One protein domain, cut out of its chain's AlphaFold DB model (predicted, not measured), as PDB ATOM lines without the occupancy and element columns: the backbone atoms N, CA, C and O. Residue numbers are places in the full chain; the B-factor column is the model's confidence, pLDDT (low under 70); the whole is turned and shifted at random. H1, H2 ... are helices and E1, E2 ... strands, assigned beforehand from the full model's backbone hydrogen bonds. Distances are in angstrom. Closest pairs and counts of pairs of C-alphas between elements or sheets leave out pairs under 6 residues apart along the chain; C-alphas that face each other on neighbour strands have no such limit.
ATOM      1  N   ASP A   8     -32.186  95.729  19.552       86.00
ATOM      2  CA  ASP A   8     -33.612  95.957  19.356       86.00
ATOM      3  C   ASP A   8     -34.224  96.568  20.624       86.00
ATOM      4  O   ASP A   8     -34.224  95.975  21.699       86.00
ATOM      5  N   ARG A   9     -34.739  97.800  20.516       83.25
ATOM      6  CA  ARG A   9     -35.352  98.506  21.654       83.25
ATOM      7  C   ARG A   9     -36.772  98.042  21.967       83.25
ATOM      8  O   ARG A   9     -37.235  98.312  23.067       83.25
ATOM      9  N   PHE A  10     -37.471  97.452  21.001       83.88
ATOM     10  CA  PHE A  10     -38.837  96.974  21.191       83.88
ATOM     11  C   PHE A  10     -38.824  95.637  21.928       83.88
ATOM     12  O   PHE A  10     -39.532  95.478  22.916       83.88
ATOM     13  N   GLU A  11     -37.966  94.718  21.483       83.62
ATOM     14  CA  GLU A  11     -37.810  93.391  22.096       83.62
ATOM     15  C   GLU A  11     -36.807  93.384  23.263       83.62
ATOM     16  O   GLU A  11     -36.751  92.429  24.027       83.62
ATOM     17  N   ASN A  12     -36.041  94.465  23.436       87.31
ATOM     18  CA  ASN A  12     -35.003  94.611  24.463       87.31
ATOM     19  C   ASN A  12     -33.938  93.495  24.434       87.31
ATOM     20  O   ASN A  12     -33.477  93.012  25.472       87.31
ATOM     21  N   ILE A  13     -33.533  93.124  23.220       90.00
ATOM     22  CA  ILE A  13     -32.514  92.112  22.932       90.00
ATOM     23  C   ILE A  13     -31.357  92.713  22.137       90.00
ATOM     24  O   ILE A  13     -31.524  93.672  21.376       90.00
ATOM     25  N   ASP A  14     -30.172  92.124  22.269       92.56
ATOM     26  CA  ASP A  14     -29.069  92.402  21.354       92.56
ATOM     27  C   ASP A  14     -29.159  91.612  20.040       92.56
ATOM     28  O   ASP A  14     -30.030  90.767  19.836       92.56
ATOM     29  N   CYS A  15     -28.220  91.874  19.129       90.75
ATOM     30  CA  CYS A  15     -28.133  91.195  17.836       90.75
ATOM     31  C   CYS A  15     -27.837  89.687  17.908       90.75
ATOM     32  O   CYS A  15     -27.845  89.023  16.872       90.75
ATOM     33  N   PHE A  16     -27.569  89.153  19.101       92.81
ATOM     34  CA  PHE A  16     -27.425  87.724  19.372       92.81
ATOM     35  C   PHE A  16     -28.675  87.137  20.047       92.81
ATOM     36  O   PHE A  16     -28.672  85.974  20.445       92.81
ATOM     37  N   GLY A  17     -29.748  87.918  20.196       91.25
ATOM     38  CA  GLY A  17     -30.986  87.490  20.844       91.25
ATOM     39  C   GLY A  17     -30.880  87.353  22.362       91.25
ATOM     40  O   GLY A  17     -31.740  86.723  22.969       91.25
ATOM     41  N   ASN A  18     -29.832  87.894  22.992       93.81
ATOM     42  CA  ASN A  18     -29.745  87.922  24.449       93.81
ATOM     43  C   ASN A  18     -30.459  89.168  24.988       93.81
ATOM     44  O   ASN A  18     -30.141  90.297  24.606       93.81
ATOM     45  N   GLU A  19     -31.387  88.953  25.916       93.44
ATOM     46  CA  GLU A  19     -32.038  90.010  26.692       93.44
ATOM     47  C   GLU A  19     -31.075  90.636  27.714       93.44
ATOM     48  O   GLU A  19     -30.123  89.999  28.185       93.44
ATOM     49  N   GLY A  20     -31.334  91.887  28.102       88.06
ATOM     50  CA  GLY A  20     -30.658  92.513  29.238       88.06
ATOM     51  C   GLY A  20     -30.628  94.036  29.193       88.06
ATOM     52  O   GLY A  20     -31.374  94.675  28.457       88.06
ATOM     53  N   GLU A  21     -29.740  94.632  29.991       89.12
ATOM     54  CA  GLU A  21     -29.469  96.069  29.924       89.12
ATOM     55  C   GLU A  21     -28.517  96.391  28.757       89.12
ATOM     56  O   GLU A  21     -27.448  95.769  28.651       89.12
ATOM     57  N   PRO A  22     -28.838  97.392  27.913       91.00
ATOM     58  CA  PRO A  22     -27.988  97.786  26.796       91.00
ATOM     59  C   PRO A  22     -26.662  98.349  27.311       91.00
ATOM     60  O   PRO A  22     -26.583  99.472  27.812       91.00
ATOM     61  N   THR A  23     -25.591  97.578  27.147       92.94
ATOM     62  CA  THR A  23     -24.255  97.921  27.637       92.94
ATOM     63  C   THR A  23     -23.351  98.304  26.469       92.94
ATOM     64  O   THR A  23     -23.291  97.630  25.442       92.94
ATOM     65  N   GLY A  24     -22.641  99.426  26.600       91.25
ATOM     66  CA  GLY A  24     -21.718  99.897  25.570       91.25
ATOM     67  C   GLY A  24     -20.403  99.119  25.574       91.25
ATOM     68  O   GLY A  24     -19.706  99.124  26.583       91.25
ATOM     69  N   THR A  25     -20.021  98.548  24.433       93.25
ATOM     70  CA  THR A  25     -18.729  97.868  24.239       93.25
ATOM     71  C   THR A  25     -18.007  98.363  22.984       93.25
ATOM     72  O   THR A  25     -18.570  99.141  22.204       93.25
ATOM     73  N   TYR A  26     -16.753  97.944  22.808       93.75
ATOM     74  CA  TYR A  26     -15.972  98.200  21.604       93.75
ATOM     75  C   TYR A  26     -16.234  97.120  20.555       93.75
ATOM     76  O   TYR A  26     -16.337  95.949  20.900       93.75
ATOM     77  N   ILE A  27     -16.315  97.504  19.279       94.19
ATOM     78  CA  ILE A  27     -16.407  96.533  18.182       94.19
ATOM     79  C   ILE A  27     -15.036  95.878  17.990       94.19
ATOM     80  O   ILE A  27     -14.901  94.669  18.099       94.19
ATOM     81  N   TRP A  28     -13.991  96.673  17.747       95.00
ATOM     82  CA  TRP A  28     -12.612  96.201  17.810       95.00
ATOM     83  C   TRP A  28     -12.094  96.300  19.249       95.00
ATOM     84  O   TRP A  28     -12.092  97.412  19.795       95.00
ATOM     85  N   PRO A  29     -11.626  95.195  19.856       94.25
ATOM     86  CA  PRO A  29     -11.227  95.169  21.258       94.25
ATOM     87  C   PRO A  29     -10.143  96.190  21.601       94.25
ATOM     88  O   PRO A  29      -9.171  96.379  20.860       94.25
ATOM     89  N   LYS A  30     -10.273  96.824  22.771       93.50
ATOM     90  CA  LYS A  30      -9.297  97.809  23.260       93.50
ATOM     91  C   LYS A  30      -7.917  97.178  23.479       93.50
ATOM     92  O   LYS A  30      -6.910  97.797  23.146       93.50
ATOM     93  N   SER A  31      -7.866  95.939  23.967       93.75
ATOM     94  CA  SER A  31      -6.625  95.165  24.134       93.75
ATOM     95  C   SER A  31      -5.895  94.894  22.811       93.75
ATOM     96  O   SER A  31      -4.679  94.739  22.798       93.75
ATOM     97  N   LYS A  32      -6.619  94.912  21.683       92.94
ATOM     98  CA  LYS A  32      -6.088  94.764  20.318       92.94
ATOM     99  C   LYS A  32      -5.861  96.111  19.612       92.94
ATOM    100  O   LYS A  32      -5.742  96.150  18.384       92.94
ATOM    101  N   GLY A  33      -5.822  97.213  20.365       92.06
ATOM    102  CA  GLY A  33      -5.572  98.568  19.856       92.06
ATOM    103  C   GLY A  33      -6.821  99.330  19.407       92.06
ATOM    104  O   GLY A  33      -6.698 100.324  18.701       92.06
ATOM    105  N   GLY A  34      -8.022  98.877  19.779       91.75
ATOM    106  CA  GLY A  34      -9.271  99.559  19.441       91.75
ATOM    107  C   GLY A  34      -9.400 100.912  20.129       91.75
ATOM    108  O   GLY A  34      -9.263 101.012  21.350       91.75
ATOM    109  N   VAL A  35      -9.702 101.952  19.352       91.88
ATOM    110  CA  VAL A  35      -9.801 103.322  19.871       91.88
ATOM    111  C   VAL A  35     -11.212 103.661  20.352       91.88
ATOM    112  O   VAL A  35     -12.206 103.053  19.941       91.88
ATOM    113  N   ARG A  36     -11.319 104.653  21.245       89.69
ATOM    114  CA  ARG A  36     -12.595 105.137  21.795       89.69
ATOM    115  C   ARG A  36     -13.212 106.200  20.889       89.69
ATOM    116  O   ARG A  36     -13.250 107.373  21.241       89.69
ATOM    117  N   ILE A  37     -13.762 105.754  19.765       86.56
ATOM    118  CA  ILE A  37     -14.515 106.595  18.823       86.56
ATOM    119  C   ILE A  37     -15.951 106.077  18.644       86.56
ATOM    120  O   ILE A  37     -16.217 104.906  18.937       86.56
ATOM    121  N   PRO A  38     -16.911 106.916  18.218       85.31
ATOM    122  CA  PRO A  38     -18.300 106.502  18.014       85.31
ATOM    123  C   PRO A  38     -18.477 105.282  17.099       85.31
ATOM    124  O   PRO A  38     -19.356 104.457  17.377       85.31
ATOM    125  N   GLU A  39     -17.642 105.162  16.068       86.00
ATOM    126  CA  GLU A  39     -17.613 104.107  15.048       86.00
ATOM    127  C   GLU A  39     -17.191 102.764  15.633       86.00
ATOM    128  O   GLU A  39     -17.711 101.729  15.235       86.00
ATOM    129  N   ASN A  40     -16.299 102.771  16.628       90.88
ATOM    130  CA  ASN A  40     -15.804 101.558  17.266       90.88
ATOM    131  C   ASN A  40     -16.654 101.114  18.462       90.88
ATOM    132  O   ASN A  40     -16.182 100.344  19.288       90.88
ATOM    133  N   ARG A  41     -17.870 101.634  18.632       90.12
ATOM    134  CA  ARG A  41     -18.710 101.339  19.802       90.12
ATOM    135  C   ARG A  41     -20.027 100.729  19.373       90.12
ATOM    136  O   ARG A  41     -20.656 101.283  18.482       90.12
ATOM    137  N   MET A  42     -20.528  99.735  20.092       91.25
ATOM    138  CA  MET A  42     -21.866  99.157  19.897       91.25
ATOM    139  C   MET A  42     -22.574  98.923  21.237       91.25
ATOM    140  O   MET A  42     -21.955  99.073  22.290       91.25
ATOM    141  N   LEU A  43     -23.871  98.614  21.193       92.38
ATOM    142  CA  LEU A  43     -24.650  98.200  22.366       92.38
ATOM    143  C   LEU A  43     -24.909  96.698  22.285       92.38
ATOM    144  O   LEU A  43     -25.384  96.257  21.242       92.38
ATOM    145  N   LEU A  44     -24.603  95.966  23.356       93.88
ATOM    146  CA  LEU A  44     -24.836  94.527  23.528       93.88
ATOM    147  C   LEU A  44     -25.260  94.232  24.974       93.88
ATOM    148  O   LEU A  44     -25.078  95.072  25.859       93.88
ATOM    149  N   SER A  45     -25.793  93.036  25.230       95.00
ATOM    150  CA  SER A  45     -26.056  92.577  26.598       95.00
ATOM    151  C   SER A  45     -24.734  92.239  27.297       95.00
ATOM    152  O   SER A  45     -23.754  91.876  26.640       95.00
ATOM    153  N   LYS A  46     -24.693  92.299  28.636       95.69
ATOM    154  CA  LYS A  46     -23.508  91.862  29.408       95.69
ATOM    155  C   LYS A  46     -23.103  90.425  29.064       95.69
ATOM    156  O   LYS A  46     -21.927  90.171  28.836       95.69
ATOM    157  N   LYS A  47     -24.086  89.532  28.911       96.31
ATOM    158  CA  LYS A  47     -23.885  88.128  28.530       96.31
ATOM    159  C   LYS A  47     -23.165  87.987  27.183       96.31
ATOM    160  O   LYS A  47     -22.218  87.215  27.075       96.31
ATOM    161  N   SER A  48     -23.575  88.746  26.166       96.50
ATOM    162  CA  SER A  48     -22.895  88.733  24.864       96.50
ATOM    163  C   SER A  48     -21.498  89.350  24.933       96.50
ATOM    164  O   SER A  48     -20.585  88.848  24.287       96.50
ATOM    165  N   ILE A  49     -21.307  90.410  25.725       96.44
ATOM    166  CA  ILE A  49     -19.989  91.038  25.916       96.44
ATOM    167  C   ILE A  49     -19.008  90.051  26.552       96.44
ATOM    168  O   ILE A  49     -17.890  89.913  26.066       96.44
ATOM    169  N   GLU A  50     -19.429  89.344  27.599       96.00
ATOM    170  CA  GLU A  50     -18.617  88.329  28.276       96.00
ATOM    171  C   GLU A  50     -18.294  87.147  27.356       96.00
ATOM    172  O   GLU A  50     -17.160  86.674  27.345       96.00
ATOM    173  N   ALA A  51     -19.258  86.705  26.541       96.12
ATOM    174  CA  ALA A  51     -19.058  85.617  25.584       96.12
ATOM    175  C   ALA A  51     -18.098  85.982  24.436       96.12
ATOM    176  O   ALA A  51     -17.380  85.117  23.938       96.12
ATOM    177  N   ILE A  52     -18.085  87.245  23.998       96.50
ATOM    178  CA  ILE A  52     -17.165  87.731  22.957       96.50
ATOM    179  C   ILE A  52     -15.768  87.974  23.539       96.50
ATOM    180  O   ILE A  52     -14.771  87.587  22.932       96.50
ATOM    181  N   GLY A  53     -15.679  88.632  24.698       95.06
ATOM    182  CA  GLY A  53     -14.409  89.060  25.276       95.06
ATOM    183  C   GLY A  53     -13.587  89.898  24.290       95.06
ATOM    184  O   GLY A  53     -14.061  90.903  23.760       95.06
ATOM    185  N   ASP A  54     -12.357  89.453  24.029       95.94
ATOM    186  CA  ASP A  54     -11.440  90.072  23.065       95.94
ATOM    187  C   ASP A  54     -11.382  89.326  21.719       95.94
ATOM    188  O   ASP A  54     -10.524  89.610  20.872       95.94
ATOM    189  N   GLU A  55     -12.262  88.351  21.493       97.31
ATOM    190  CA  GLU A  55     -12.298  87.595  20.248       97.31
ATOM    191  C   GLU A  55     -12.827  88.435  19.083       97.31
ATOM    192  O   GLU A  55     -13.654  89.334  19.219       97.31
ATOM    193  N   THR A  56     -12.312  88.150  17.889       95.50
ATOM    194  CA  THR A  56     -12.711  88.849  16.653       95.50
ATOM    195  C   THR A  56     -13.556  87.970  15.743       95.50
ATOM    196  O   THR A  56     -13.900  88.379  14.641       95.50
ATOM    197  N   LYS A  57     -13.864  86.745  16.160       96.25
ATOM    198  CA  LYS A  57     -14.783  85.826  15.490       96.25
ATOM    199  C   LYS A  57     -15.224  84.771  16.495       96.25
ATOM    200  O   LYS A  57     -14.440  84.396  17.360       96.25
ATOM    201  N   GLY A  58     -16.432  84.257  16.348       96.06
ATOM    202  CA  GLY A  58     -16.948  83.245  17.258       96.06
ATOM    203  C   GLY A  58     -18.436  83.028  17.068       96.06
ATOM    204  O   GLY A  58     -18.985  83.330  16.010       96.06
ATOM    205  N   GLU A  59     -19.080  82.510  18.102       95.44
ATOM    206  CA  GLU A  59     -20.512  82.248  18.122       95.44
ATOM    207  C   GLU A  59     -21.076  82.633  19.488       95.44
ATOM    208  O   GLU A  59     -20.482  82.324  20.520       95.44
ATOM    209  N   VAL A  60     -22.213  83.323  19.492       94.69
ATOM    210  CA  VAL A  60     -22.961  83.669  20.701       94.69
ATOM    211  C   VAL A  60     -24.407  83.283  20.454       94.69
ATOM    212  O   VAL A  60     -24.992  83.700  19.459       94.69
ATOM    213  N   ASN A  61     -24.984  82.477  21.347       92.12
ATOM    214  CA  ASN A  61     -26.382  82.039  21.251       92.12
ATOM    215  C   ASN A  61     -26.742  81.408  19.883       92.12
ATOM    216  O   ASN A  61     -27.791  81.686  19.312       92.12
ATOM    217  N   GLY A  62     -25.837  80.599  19.317       90.44
ATOM    218  CA  GLY A  62     -26.029  79.967  18.005       90.44
ATOM    219  C   GLY A  62     -25.852  80.900  16.799       90.44
ATOM    220  O   GLY A  62     -25.993  80.458  15.662       90.44
ATOM    221  N   ILE A  63     -25.534  82.180  17.020       91.00
ATOM    222  CA  ILE A  63     -25.321  83.183  15.973       91.00
ATOM    223  C   ILE A  63     -23.822  83.448  15.845       91.00
ATOM    224  O   ILE A  63     -23.162  83.934  16.769       91.00
ATOM    225  N   ARG A  64     -23.268  83.128  14.674       93.69
ATOM    226  CA  ARG A  64     -21.849  83.357  14.383       93.69
ATOM    227  C   ARG A  64     -21.577  84.826  14.128       93.69
ATOM    228  O   ARG A  64     -22.390  85.507  13.508       93.69
ATOM    229  N   TYR A  65     -20.402  85.288  14.538       94.81
ATOM    230  CA  TYR A  65     -19.929  86.639  14.283       94.81
ATOM    231  C   TYR A  65     -18.495  86.671  13.756       94.81
ATOM    232  O   TYR A  65     -17.692  85.765  13.987       94.81
ATOM    233  N   SER A  66     -18.169  87.757  13.060       95.12
ATOM    234  CA  SER A  66     -16.820  88.089  12.616       95.12
ATOM    235  C   SER A  66     -16.628  89.600  12.656       95.12
ATOM    236  O   SER A  66     -17.482  90.357  12.200       95.12
ATOM    237  N   ILE A  67     -15.490  90.042  13.176       94.94
ATOM    238  CA  ILE A  67     -15.111  91.441  13.329       94.94
ATOM    239  C   ILE A  67     -13.927  91.721  12.414       94.94
ATOM    240  O   ILE A  67     -12.850  91.146  12.561       94.94
ATOM    241  N   THR A  68     -14.122  92.629  11.464       93.56
ATOM    242  CA  THR A  68     -13.067  93.066  10.547       93.56
ATOM    243  C   THR A  68     -12.431  94.342  11.078       93.56
ATOM    244  O   THR A  68     -13.136  95.311  11.360       93.56
ATOM    245  N   LYS A  69     -11.098  94.351  11.182       92.44
ATOM    246  CA  LYS A  69     -10.319  95.549  11.513       92.44
ATOM    247  C   LYS A  69     -10.473  96.596  10.410       92.44
ATOM    248  O   LYS A  69     -10.404  96.261   9.230       92.44
ATOM    249  N   GLN A  70     -10.657  97.850  10.791       89.19
ATOM    250  CA  GLN A  70     -10.753  99.005   9.907       89.19
ATOM    251  C   GLN A  70      -9.854 100.131  10.431       89.19
ATOM    252  O   GLN A  70      -9.520 100.173  11.618       89.19
ATOM    253  N   PHE A  71      -9.468 101.034   9.534       85.81
ATOM    254  CA  PHE A  71      -8.621 102.184   9.837       85.81
ATOM    255  C   PHE A  71      -9.338 103.462   9.418       85.81
ATOM    256  O   PHE A  71      -9.897 103.516   8.322       85.81
ATOM    257  N   VAL A  72      -9.309 104.490  10.263       75.62
ATOM    258  CA  VAL A  72      -9.653 105.855   9.836       75.62
ATOM    259  C   VAL A  72      -8.384 106.646   9.503       75.62
ATOM    260  O   VAL A  72      -7.272 106.284   9.901       75.62
ATOM    261  N   LEU A  73      -8.553 107.738   8.752       65.38
ATOM    262  CA  LEU A  73      -7.495 108.722   8.508       65.38
ATOM    263  C   LEU A  73      -6.898 109.169   9.852       65.38
ATOM    264  O   LEU A  73      -7.631 109.618  10.726       65.38
ATOM    265  N   GLY A  74      -5.581 109.016  10.013       71.75
ATOM    266  CA  GLY A  74      -4.879 109.260  11.282       71.75
ATOM    267  C   GLY A  74      -4.380 107.999  12.000       71.75
ATOM    268  O   GLY A  74      -3.655 108.122  12.979       71.75
ATOM    269  N   GLY A  75      -4.696 106.796  11.501       77.19
ATOM    270  CA  GLY A  75      -4.161 105.529  12.030       77.19
ATOM    271  C   GLY A  75      -4.988 104.899  13.156       77.19
ATOM    272  O   GLY A  75      -4.658 103.810  13.626       77.19
ATOM    273  N   ASP A  76      -6.085 105.541  13.549       84.88
ATOM    274  CA  ASP A  76      -7.016 105.038  14.552       84.88
ATOM    275  C   ASP A  76      -7.740 103.768  14.063       84.88
ATOM    276  O   ASP A  76      -8.225 103.683  12.928       84.88
ATOM    277  N   ILE A  77      -7.816 102.766  14.943       88.25
ATOM    278  CA  ILE A  77      -8.348 101.431  14.642       88.25
ATOM    279  C   ILE A  77      -9.769 101.272  15.188       88.25
ATOM    280  O   ILE A  77     -10.015 101.437  16.386       88.25
ATOM    281  N   TYR A  78     -10.682 100.822  14.330       89.31
ATOM    282  CA  TYR A  78     -12.032 100.410  14.715       89.31
ATOM    283  C   TYR A  78     -12.433  99.083  14.071       89.31
ATOM    284  O   TYR A  78     -11.685  98.509  13.280       89.31
ATOM    285  N   GLY A  79     -13.596  98.558  14.452       88.81
ATOM    286  CA  GLY A  79     -14.114  97.293  13.943       88.81
ATOM    287  C   GLY A  79     -15.430  97.457  13.193       88.81
ATOM    288  O   GLY A  79     -16.244  98.314  13.529       88.81
ATOM    289  N   ASN A  80     -15.656  96.590  12.210       91.19
ATOM    290  CA  ASN A  80     -16.972  96.329  11.628       91.19
ATOM    291  C   ASN A  80     -17.368  94.887  11.975       91.19
ATOM    292  O   ASN A  80     -16.624  93.959  11.653       91.19
ATOM    293  N   MET A  81     -18.498  94.706  12.662       92.50
ATOM    294  CA  MET A  81     -19.009  93.385  13.031       92.50
ATOM    295  C   MET A  81     -20.042  92.909  12.012       92.50
ATOM    296  O   MET A  81     -20.933  93.660  11.619       92.50
ATOM    297  N   LYS A  82     -19.951  91.632  11.646       92.38
ATOM    298  CA  LYS A  82     -20.948  90.900  10.863       92.38
ATOM    299  C   LYS A  82     -21.472  89.730  11.679       92.38
ATOM    300  O   LYS A  82     -20.683  89.098  12.381       92.38
ATOM    301  N   ILE A  83     -22.759  89.432  11.547       91.12
ATOM    302  CA  ILE A  83     -23.400  88.254  12.138       91.12
ATOM    303  C   ILE A  83     -24.064  87.394  11.066       91.12
ATOM    304  O   ILE A  83     -24.467  87.905  10.024       91.12
ATOM    305  N   GLN A  84     -24.177  86.097  11.325       88.31
ATOM    306  CA  GLN A  84     -24.854  85.147  10.447       88.31
ATOM    307  C   GLN A  84     -26.230  84.811  11.024       88.31
ATOM    308  O   GLN A  84     -26.323  84.124  12.038       88.31
ATOM    309  N   THR A  85     -27.293  85.331  10.407       73.75
ATOM    310  CA  THR A  85     -28.666  85.258  10.947       73.75
ATOM    311  C   THR A  85     -29.524  84.163  10.319       73.75
ATOM    312  O   THR A  85     -30.666  83.983  10.733       73.75
ATOM    313  N   ASP A  86     -29.027  83.450   9.307       67.50
ATOM    314  CA  ASP A  86     -29.783  82.394   8.642       67.50
ATOM    315  C   ASP A  86     -28.995  81.084   8.504       67.50
ATOM    316  O   ASP A  86     -27.769  81.019   8.610       67.50
ATOM    317  N   ARG A  87     -29.752  80.012   8.247       51.78
ATOM    318  CA  ARG A  87     -29.233  78.661   7.999       51.78
ATOM    319  C   ARG A  87     -28.573  78.523   6.615       51.78
ATOM    320  O   ARG A  87     -27.960  77.493   6.352       51.78
ATOM    321  N   TYR A  88     -28.721  79.526   5.742       51.62
ATOM    322  CA  TYR A  88     -28.216  79.556   4.362       51.62
ATOM    323  C   TYR A  88     -26.846  80.238   4.238       51.62
ATOM    324  O   TYR A  88     -26.229  80.207   3.176       51.62
ATOM    325  N   GLY A  89     -26.337  80.801   5.333       61.56
ATOM    326  CA  GLY A  89     -24.988  81.321   5.449       61.56
ATOM    327  C   GLY A  89     -24.848  82.833   5.250       61.56
ATOM    328  O   GLY A  89     -23.715  83.321   5.219       61.56
ATOM    329  N   GLY A  90     -25.949  83.581   5.134       77.62
ATOM    330  CA  GLY A  90     -25.947  85.022   4.893       77.62
ATOM    331  C   GLY A  90     -25.338  85.816   6.051       77.62
ATOM    332  O   GLY A  90     -25.763  85.687   7.198       77.62
ATOM    333  N   TRP A  91     -24.342  86.655   5.749       84.38
ATOM    334  CA  TRP A  91     -23.717  87.562   6.715       84.38
ATOM    335  C   TRP A  91     -24.313  88.965   6.604       84.38
ATOM    336  O   TRP A  91     -24.324  89.553   5.523       84.38
ATOM    337  N   ILE A  92     -24.743  89.525   7.732       86.50
ATOM    338  CA  ILE A  92     -25.316  90.869   7.832       86.50
ATOM    339  C   ILE A  92     -24.386  91.758   8.654       86.50
ATOM    340  O   ILE A  92     -23.918  91.363   9.722       86.50
ATOM    341  N   GLU A  93     -24.126  92.973   8.170       87.50
ATOM    342  CA  GLU A  93     -23.386  93.987   8.924       87.50
ATOM    343  C   GLU A  93     -24.206  94.535  10.091       87.50
ATOM    344  O   GLU A  93     -25.316  95.046   9.927       87.50
ATOM    345  N   VAL A  94     -23.614  94.488  11.282       86.38
ATOM    346  CA  VAL A  94     -24.176  95.084  12.488       86.38
ATOM    347  C   VAL A  94     -23.941  96.590  12.433       86.38
ATOM    348  O   VAL A  94     -22.906  97.108  12.852       86.38
TER     349      VAL A  94
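This is residues 8 to 94 of the 100 residues of an uncharacterized protein of Mycoplasma todarodis (UniProt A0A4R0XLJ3). A twisted wall of four strands, with the long hairpin E4-E5 running along it, is covered on part of one face by a smaller layer made of the short hairpin E1-E2, the single helix H1 and loops. The printed part has 87 residues, with six named strands and one named helix in the order E1 E2 H1 E3 E4 E5 E6. The larger sheet is antiparallel, in the order E3 - E4 - E5 - E6; the class is mostly strand, though under half of the residues are in named elements. The whole is compact, with a radius of gyration of the C-alphas of 12.8 A and spans of 37 by 30 by 21 A.

E3, residues 57 to 60, E4, 63 to 71, E5, 77 to 84, and E6, 91 to 93, form a meander, each strand the antiparallel neighbour of the one before. The sheet is only just strongly twisted, with C-alphas up to 4.1 A off its best plane. N 60 and O 63 of E3 and E4 are 2.9 A apart, N 68 and O 80 of E4 and E5 2.8 A, and N 92 and O 83 of E5 and E6 2.8 A, each within hydrogen-bond range. H1, residues 46 to 52, is on this sheet but only grazes it; its closest C-alphas to E3 are Ala 51 and Val 60, 6.5 A. In H1 every O i to N i+4 pair is within hydrogen-bond range. E1, residues 23 to 26, and E2, 41 to 44, are an antiparallel hairpin, with N 25 and O 42 at 2.9 A. E2 and E5 are near each other.

E4 spans 26.0 A and E5 23.6 A. E1 begins at C-alpha 23 (-24.255, 97.921, 27.637); E6 ends at C-alpha 93 (-23.386, 93.987, 8.924). E1 is 10.3 A long, E2, H1 and E3 9.9 A each, E6 6.8 A.

The C-alphas farthest apart, of Gly 74 and Arg 87, are 39.2 A from each other. The printed part has no cut; the link E1 to E2 is long, with 14 residues. Residue 73 and residues 86 to 89 have pLDDT under 70.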